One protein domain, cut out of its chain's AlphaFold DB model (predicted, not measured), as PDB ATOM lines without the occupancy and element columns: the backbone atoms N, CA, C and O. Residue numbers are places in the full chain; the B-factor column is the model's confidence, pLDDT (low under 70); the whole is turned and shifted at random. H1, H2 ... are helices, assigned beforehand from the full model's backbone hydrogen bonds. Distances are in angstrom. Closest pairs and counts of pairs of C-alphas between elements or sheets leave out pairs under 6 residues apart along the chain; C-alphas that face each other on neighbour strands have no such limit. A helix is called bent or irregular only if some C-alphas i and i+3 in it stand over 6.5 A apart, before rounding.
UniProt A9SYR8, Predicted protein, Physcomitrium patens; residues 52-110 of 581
ATOM      1  N   GLU A  52     -34.446  26.700 -19.147       85.44
ATOM      2  CA  GLU A  52     -34.933  25.435 -18.572       85.44
ATOM      3  C   GLU A  52     -34.296  25.131 -17.209       85.44
ATOM      4  O   GLU A  52     -34.999  24.732 -16.282       85.44
ATOM      5  N   ARG A  53     -32.986  25.373 -17.038       87.06
ATOM      6  CA  ARG A  53     -32.320  25.211 -15.731       87.06
ATOM      7  C   ARG A  53     -32.885  26.156 -14.677       87.06
ATOM      8  O   ARG A  53     -33.243  25.699 -13.596       87.06
ATOM      9  N   ILE A  54     -33.029  27.439 -15.015       86.19
ATOM     10  CA  ILE A  54     -33.623  28.441 -14.117       86.19
ATOM     11  C   ILE A  54     -35.066  28.049 -13.763       86.19
ATOM     12  O   ILE A  54     -35.454  28.135 -12.602       86.19
ATOM     13  N   PHE A  55     -35.851  27.561 -14.728       85.69
ATOM     14  CA  PHE A  55     -37.219  27.102 -14.484       85.69
ATOM     15  C   PHE A  55     -37.269  25.887 -13.543       85.69
ATOM     16  O   PHE A  55     -38.132  25.840 -12.668       85.69
ATOM     17  N   VAL A  56     -36.340  24.930 -13.670       89.75
ATOM     18  CA  VAL A  56     -36.233  23.776 -12.758       89.75
ATOM     19  C   VAL A  56     -35.825  24.209 -11.346       89.75
ATOM     20  O   VAL A  56     -36.484  23.802 -10.390       89.75
ATOM     21  N   GLU A  57     -34.809  25.062 -11.198       89.88
ATOM     22  CA  GLU A  57     -34.356  25.560  -9.888       89.88
ATOM     23  C   GLU A  57     -35.447  26.393  -9.190       89.88
ATOM     24  O   GLU A  57     -35.781  26.138  -8.032       89.88
ATOM     25  N   VAL A  58     -36.095  27.320  -9.907       85.88
ATOM     26  CA  VAL A  58     -37.224  28.109  -9.379       85.88
ATOM     27  C   VAL A  58     -38.416  27.212  -9.031       85.88
ATOM     28  O   VAL A  58     -39.044  27.412  -7.990       85.88
ATOM     29  N   SER A  59     -38.709  26.187  -9.839       85.19
ATOM     30  CA  SER A  59     -39.768  25.216  -9.532       85.19
ATOM     31  C   SER A  59     -39.463  24.389  -8.282       85.19
ATOM     32  O   SER A  59     -40.390  24.095  -7.532       85.19
ATOM     33  N   GLN A  60     -38.196  24.041  -8.025       88.75
ATOM     34  CA  GLN A  60     -37.776  23.344  -6.804       88.75
ATOM     35  C   GLN A  60     -37.900  24.246  -5.567       88.75
ATOM     36  O   GLN A  60     -38.557  23.854  -4.606       88.75
ATOM     37  N   VAL A  61     -37.399  25.485  -5.619       87.06
ATOM     38  CA  VAL A  61     -37.522  26.456  -4.509       87.06
ATOM     39  C   VAL A  61     -38.992  26.775  -4.190       87.06
ATOM     40  O   VAL A  61     -39.390  26.841  -3.025       87.06
ATOM     41  N   LEU A  62     -39.847  26.904  -5.212       84.31
ATOM     42  CA  LEU A  62     -41.298  27.026  -5.023       84.31
ATOM     43  C   LEU A  62     -41.929  25.761  -4.424       84.31
ATOM     44  O   LEU A  62     -42.978  25.857  -3.785       84.31
ATOM     45  N   ASN A  63     -41.319  24.589  -4.603       86.25
ATOM     46  CA  ASN A  63     -41.862  23.329  -4.110       86.25
ATOM     47  C   ASN A  63     -41.730  23.182  -2.585       86.25
ATOM     48  O   ASN A  63     -42.630  22.622  -1.950       86.25
ATOM     49  N   ASP A  64     -40.666  23.740  -2.008       87.25
ATOM     50  CA  ASP A  64     -40.384  23.679  -0.568       87.25
ATOM     51  C   ASP A  64     -41.164  24.740   0.233       87.25
ATOM     52  O   ASP A  64     -41.506  24.537   1.399       87.25
ATOM     53  N   THR A  65     -41.526  25.871  -0.386       82.06
ATOM     54  CA  THR A  65     -42.315  26.920   0.290       82.06
ATOM     55  C   THR A  65     -43.770  26.486   0.514       82.06
ATOM     56  O   THR A  65     -44.554  26.351  -0.421       82.06
ATOM     57  N   ALA A  66     -44.188  26.299   1.770       65.62
ATOM     58  CA  ALA A  66     -45.503  25.735   2.126       65.62
ATOM     59  C   ALA A  66     -46.740  26.624   1.813       65.62
ATOM     60  O   ALA A  66     -47.871  26.258   2.130       65.62
ATOM     61  N   VAL A  67     -46.565  27.795   1.189       83.12
ATOM     62  CA  VAL A  67     -47.637  28.779   0.948       83.12
ATOM     63  C   VAL A  67     -48.398  28.426  -0.339       83.12
ATOM     64  O   VAL A  67     -48.155  28.984  -1.412       83.12
ATOM     65  N   GLY A  68     -49.337  27.481  -0.229       83.31
ATOM     66  CA  GLY A  68     -50.085  26.902  -1.356       83.31
ATOM     67  C   GLY A  68     -50.689  27.915  -2.340       83.31
ATOM     68  O   GLY A  68     -50.574  27.735  -3.551       83.31
ATOM     69  N   GLY A  69     -51.271  29.010  -1.837       88.38
ATOM     70  CA  GLY A  69     -51.877  30.050  -2.680       88.38
ATOM     71  C   GLY A  69     -50.872  30.814  -3.553       88.38
ATOM     72  O   GLY A  69     -51.162  31.108  -4.710       88.38
ATOM     73  N   LEU A  70     -49.665  31.085  -3.041       87.25
ATOM     74  CA  LEU A  70     -48.660  31.868  -3.768       87.25
ATOM     75  C   LEU A  70     -48.030  31.060  -4.914       87.25
ATOM     76  O   LEU A  70     -47.776  31.608  -5.987       87.25
ATOM     77  N   ARG A  71     -47.849  29.744  -4.721       88.56
ATOM     78  CA  ARG A  71     -47.292  28.819  -5.730       88.56
ATOM     79  C   ARG A  71     -48.096  28.849  -7.031       88.56
ATOM     80  O   ARG A  71     -47.505  28.939  -8.104       88.56
ATOM     81  N   GLY A  72     -49.429  28.841  -6.942       90.38
ATOM     82  CA  GLY A  72     -50.312  28.930  -8.111       90.38
ATOM     83  C   GLY A  72     -50.130  30.233  -8.896       90.38
ATOM     84  O   GLY A  72     -50.023  30.204 -10.122       90.38
ATOM     85  N   CYS A  73     -50.015  31.368  -8.200       91.81
ATOM     86  CA  CYS A  73     -49.777  32.668  -8.828       91.81
ATOM     87  C   CYS A  73     -48.402  32.745  -9.510       91.81
ATOM     88  O   CYS A  73     -48.325  33.174 -10.661       91.81
ATOM     89  N   VAL A  74     -47.325  32.309  -8.844       91.56
ATOM     90  CA  VAL A  74     -45.966  32.389  -9.413       91.56
ATOM     91  C   VAL A  74     -45.801  31.439 -10.602       91.56
ATOM     92  O   VAL A  74     -45.269  31.856 -11.629       91.56
ATOM     93  N   LEU A  75     -46.319  30.207 -10.526       91.94
ATOM     94  CA  LEU A  75     -46.315  29.283 -11.667       91.94
ATOM     95  C   LEU A  75     -47.146  29.828 -12.842       91.94
ATOM     96  O   LEU A  75     -46.700  29.754 -13.985       91.94
ATOM     97  N   GLY A  76     -48.302  30.445 -12.574       94.50
ATOM     98  CA  GLY A  76     -49.100  31.122 -13.602       94.50
ATOM     99  C   GLY A  76     -48.333  32.248 -14.305       94.50
ATOM    100  O   GLY A  76     -48.325  32.315 -15.534       94.50
ATOM    101  N   ILE A  77     -47.628  33.092 -13.543       93.44
ATOM    102  CA  ILE A  77     -46.780  34.165 -14.089       93.44
ATOM    103  C   ILE A  77     -45.616  33.582 -14.905       93.44
ATOM    104  O   ILE A  77     -45.371  34.045 -16.017       93.44
ATOM    105  N   MET A  78     -44.937  32.542 -14.410       92.75
ATOM    106  CA  MET A  78     -43.835  31.883 -15.126       92.75
ATOM    107  C   MET A  78     -44.291  31.282 -16.463       92.75
ATOM    108  O   MET A  78     -43.614  31.469 -17.472       92.75
ATOM    109  N   VAL A  79     -45.458  30.628 -16.507       94.69
ATOM    110  CA  VAL A  79     -46.033  30.087 -17.752       94.69
ATOM    111  C   VAL A  79     -46.396  31.206 -18.734       94.69
ATOM    112  O   VAL A  79     -46.094  31.089 -19.921       94.69
ATOM    113  N   VAL A  80     -46.978  32.319 -18.267       95.56
ATOM    114  CA  VAL A  80     -47.277  33.485 -19.124       95.56
ATOM    115  C   VAL A  80     -45.995  34.122 -19.673       95.56
ATOM    116  O   VAL A  80     -45.948  34.455 -20.857       95.56
ATOM    117  N   LEU A  81     -44.940  34.250 -18.863       94.31
ATOM    118  CA  LEU A  81     -43.640  34.764 -19.309       94.31
ATOM    119  C   LEU A  81     -42.969  33.824 -20.321       94.31
ATOM    120  O   LEU A  81     -42.433  34.295 -21.321       94.31
ATOM    121  N   TRP A  82     -43.050  32.506 -20.121       94.62
ATOM    122  CA  TRP A  82     -42.504  31.535 -21.071       94.62
ATOM    123  C   TRP A  82     -43.249  31.569 -22.414       94.62
ATOM    124  O   TRP A  82     -42.626  31.762 -23.457       94.62
ATOM    125  N   VAL A  83     -44.585  31.497 -22.396       95.50
ATOM    126  CA  VAL A  83     -45.414  31.547 -23.616       95.50
ATOM    127  C   VAL A  83     -45.272  32.883 -24.355       95.50
ATOM    128  O   VAL A  83     -45.232  32.898 -25.585       95.50
ATOM    129  N   THR A  84     -45.162  34.011 -23.646       94.81
ATOM    130  CA  THR A  84     -44.921  35.309 -24.305       94.81
ATOM    131  C   THR A  84     -43.508  35.418 -24.876       94.81
ATOM    132  O   THR A  84     -43.363  35.967 -25.967       94.81
ATOM    133  N   ASN A  85     -42.487  34.844 -24.232       93.81
ATOM    134  CA  ASN A  85     -41.132  34.782 -24.786       93.81
ATOM    135  C   ASN A  85     -41.075  33.929 -26.067       93.81
ATOM    136  O   ASN A  85     -40.562  34.397 -27.081       93.81
ATOM    137  N   GLU A  86     -41.679  32.735 -26.075       95.06
ATOM    138  CA  GLU A  86     -41.780  31.893 -27.279       95.06
ATOM    139  C   GLU A  86     -42.534  32.603 -28.419       95.06
ATOM    140  O   GLU A  86     -42.092  32.580 -29.568       95.06
ATOM    141  N   LEU A  87     -43.625  33.321 -28.119       96.00
ATOM    142  CA  LEU A  87     -44.339  34.141 -29.108       96.00
ATOM    143  C   LEU A  87     -43.486  35.303 -29.649       96.00
ATOM    144  O   LEU A  87     -43.565  35.610 -30.841       96.00
ATOM    145  N   ILE A  88     -42.660  35.937 -28.814       95.50
ATOM    146  CA  ILE A  88     -41.723  36.990 -29.239       95.50
ATOM    147  C   ILE A  88     -40.628  36.400 -30.136       95.50
ATOM    148  O   ILE A  88     -40.380  36.941 -31.213       95.50
ATOM    149  N   VAL A  89     -40.021  35.275 -29.750       95.44
ATOM    150  CA  VAL A  89     -38.998  34.577 -30.549       95.44
ATOM    151  C   VAL A  89     -39.573  34.121 -31.893       95.44
ATOM    152  O   VAL A  89     -38.971  34.390 -32.934       95.44
ATOM    153  N   ALA A  90     -40.766  33.521 -31.905       95.06
ATOM    154  CA  ALA A  90     -41.457  33.119 -33.127       95.06
ATOM    155  C   ALA A  90     -41.808  34.318 -34.029       95.06
ATOM    156  O   ALA A  90     -41.660  34.227 -35.249       95.06
ATOM    157  N   SER A  91     -42.219  35.451 -33.448       96.31
ATOM    158  CA  SER A  91     -42.505  36.696 -34.175       96.31
ATOM    159  C   SER A  91     -41.244  37.299 -34.804       96.31
ATOM    160  O   SER A  91     -41.226  37.594 -36.000       96.31
ATOM    161  N   VAL A  92     -40.147  37.398 -34.043       96.44
ATOM    162  CA  VAL A  92     -38.839  37.853 -34.551       96.44
ATOM    163  C   VAL A  92     -38.338  36.926 -35.660       96.44
ATOM    164  O   VAL A  92     -37.896  37.410 -36.702       96.44
ATOM    165  N   TYR A  93     -38.466  35.607 -35.490       96.62
ATOM    166  CA  TYR A  93     -38.104  34.640 -36.525       96.62
ATOM    167  C   TYR A  93     -38.953  34.818 -37.792       96.62
ATOM    168  O   TYR A  93     -38.400  34.833 -38.890       96.62
ATOM    169  N   TRP A  94     -40.266  35.041 -37.667       97.50
ATOM    170  CA  TRP A  94     -41.152  35.339 -38.801       97.50
ATOM    171  C   TRP A  94     -40.764  36.621 -39.546       97.50
ATOM    172  O   TRP A  94     -40.755  36.630 -40.777       97.50
ATOM    173  N   VAL A  95     -40.403  37.691 -38.830       97.06
ATOM    174  CA  VAL A  95     -39.958  38.956 -39.441       97.06
ATOM    175  C   VAL A  95     -38.625  38.776 -40.174       97.06
ATOM    176  O   VAL A  95     -38.490  39.217 -41.316       97.06
ATOM    177  N   LEU A  96     -37.652  38.091 -39.564       96.38
ATOM    178  CA  LEU A  96     -36.351  37.821 -40.187       96.38
ATOM    179  C   LEU A  96     -36.477  36.886 -41.401       96.38
ATOM    180  O   LEU A  96     -35.900  37.163 -42.452       96.38
ATOM    181  N   PHE A  97     -37.267  35.817 -41.289       97.12
ATOM    182  CA  PHE A  97     -37.508  34.856 -42.366       97.12
ATOM    183  C   PHE A  97     -38.305  35.478 -43.524       97.12
ATOM    184  O   PHE A  97     -37.933  35.312 -44.686       97.12
ATOM    185  N   GLY A  98     -39.337  36.273 -43.224       96.88
ATOM    186  CA  GLY A  98     -40.087  37.041 -44.220       96.88
ATOM    187  C   GLY A  98     -39.218  38.073 -44.944       96.88
ATOM    188  O   GLY A  98     -39.287  38.182 -46.167       96.88
ATOM    189  N   SER A  99     -38.335  38.768 -44.218       96.44
ATOM    190  CA  SER A  99     -37.346  39.688 -44.801       96.44
ATOM    191  C   SER A  99     -36.345  38.963 -45.712       96.44
ATOM    192  O   SER A  99     -36.082  39.411 -46.831       96.44
ATOM    193  N   ALA A 100     -35.851  37.790 -45.299       97.31
ATOM    194  CA  ALA A 100     -34.965  36.960 -46.115       97.31
ATOM    195  C   ALA A 100     -35.649  36.461 -47.402       97.31
ATOM    196  O   ALA A 100     -35.058  36.556 -48.480       97.31
ATOM    197  N   ILE A 101     -36.905  36.003 -47.324       97.12
ATOM    198  CA  ILE A 101     -37.707  35.621 -48.500       97.12
ATOM    199  C   ILE A 101     -37.934  36.824 -49.425       97.12
ATOM    200  O   ILE A 101     -37.778  36.695 -50.638       97.12
ATOM    201  N   TYR A 102     -38.255  37.999 -48.881       96.69
ATOM    202  CA  TYR A 102     -38.458  39.215 -49.673       96.69
ATOM    203  C   TYR A 102     -37.172  39.666 -50.390       96.69
ATOM    204  O   TYR A 102     -37.204  40.021 -51.573       96.69
ATOM    205  N   SER A 103     -36.023  39.581 -49.714       97.19
ATOM    206  CA  SER A 103     -34.699  39.842 -50.297       97.19
ATOM    207  C   SER A 103     -34.338  38.831 -51.399       97.19
ATOM    208  O   SER A 103     -33.866  39.206 -52.473       97.19
ATOM    209  N   LEU A 104     -34.648  37.545 -51.196       97.31
ATOM    210  CA  LEU A 104     -34.459  36.511 -52.216       97.31
ATOM    211  C   LEU A 104     -35.364  36.741 -53.438       97.31
ATOM    212  O   LEU A 104     -34.897  36.650 -54.571       97.31
ATOM    213  N   HIS A 105     -36.638  37.083 -53.224       97.56
ATOM    214  CA  HIS A 105     -37.609  37.327 -54.293       97.56
ATOM    215  C   HIS A 105     -37.263  38.574 -55.124       97.56
ATOM    216  O   HIS A 105     -37.333  38.543 -56.352       97.56
ATOM    217  N   THR A 106     -36.844  39.667 -54.478       96.12
ATOM    218  CA  THR A 106     -36.391  40.884 -55.176       96.12
ATOM    219  C   THR A 106     -35.086  40.655 -55.944       96.12
ATOM    220  O   THR A 106     -34.981  41.083 -57.096       96.12
ATOM    221  N   SER A 107     -34.135  39.900 -55.384       96.69
ATOM    222  CA  SER A 107     -32.922  39.472 -56.098       96.69
ATOM    223  C   SER A 107     -33.240  38.589 -57.318       96.69
ATOM    224  O   SER A 107     -32.713  38.818 -58.410       96.69
ATOM    225  N   LEU A 108     -34.173  37.639 -57.179       96.44
ATOM    226  CA  LEU A 108     -34.617  36.769 -58.273       96.44
ATOM    227  C   LEU A 108     -35.323  37.556 -59.392       96.44
ATOM    228  O   LEU A 108     -35.061  37.307 -60.569       96.44
ATOM    229  N   ALA A 109     -36.155  38.542 -59.046       94.69
ATOM    230  CA  ALA A 109     -36.792  39.432 -60.018       94.69
ATOM    231  C   ALA A 109     -35.758  40.275 -60.795       94.69
ATOM    232  O   ALA A 109     -35.828  40.365 -62.023       94.69
ATOM    233  N   HIS A 110     -34.749  40.824 -60.106       94.88
ATOM    234  CA  HIS A 110     -33.632  41.523 -60.753       94.88
ATOM    235  C   HIS A 110     -32.798  40.611 -61.666       94.88
ATOM    236  O   HIS A 110     -32.318  41.066 -62.708       94.88
TER     237      HIS A 110
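AT A GLANCE: This is residues 52 to 110 of the 581 residues of the protein "Predicted protein" of Physcomitrium patens (UniProt A9SYR8). A lopsided helical hairpin: a short helix, H1, turns through three residues and folds back into a very long helix, H2, whose far part, residues 83 to 110, sticks out alone as a straight arm. The turn and H2 make the long axis, and H1 runs along the first part of H2, nearest to it by the turn. The printed part has 59 residues, with two named helices, H1 then H2, and no named strand; the class is all helix. It is extended, with a radius of gyration of the C-alphas of 19.9 A and spans of 66 by 19 by 6 A.

IN THESE COORDINATES: H1, residues 52 to 64, begins at C-alpha 52 at (-34.933, 25.435, -18.572) and measures 18.9 A from first to last C-alpha. H2, residues 68 to 110, begins at C-alpha 68 at (-50.085, 26.902, -1.356) and ends at C-alpha 110 at (-33.632, 41.523, -60.753), a length of 63.3 A. Neither helix is bent.

HOW THE PARTS SIT: H1 and H2 form a helical hairpin and run opposite ways at a shallow tilt of 11 degrees. They only just touch, with 3 pairs of C-alphas within 8 A. The closest C-alphas are those of Leu 62 and Arg 71, 6.3 A apart. H1 touches H2 with residues 59 to 63 alone, and H2 touches H1 with residues 71 to 75 alone. In H1 every O i to N i+4 pair is within hydrogen-bond range; in H2 37 of 39 are.

THE WHOLE: The outline is a rod, and the two C-alphas farthest apart, those of Ala 66 and His 110, are 65.9 A apart. The printed part has no cut, and the link from H1 to H2 is tight. Residues 64 to 69 and 83 to 110 stand free. The mean pLDDT of the printed part is 92.0, and residue 66 is under 70.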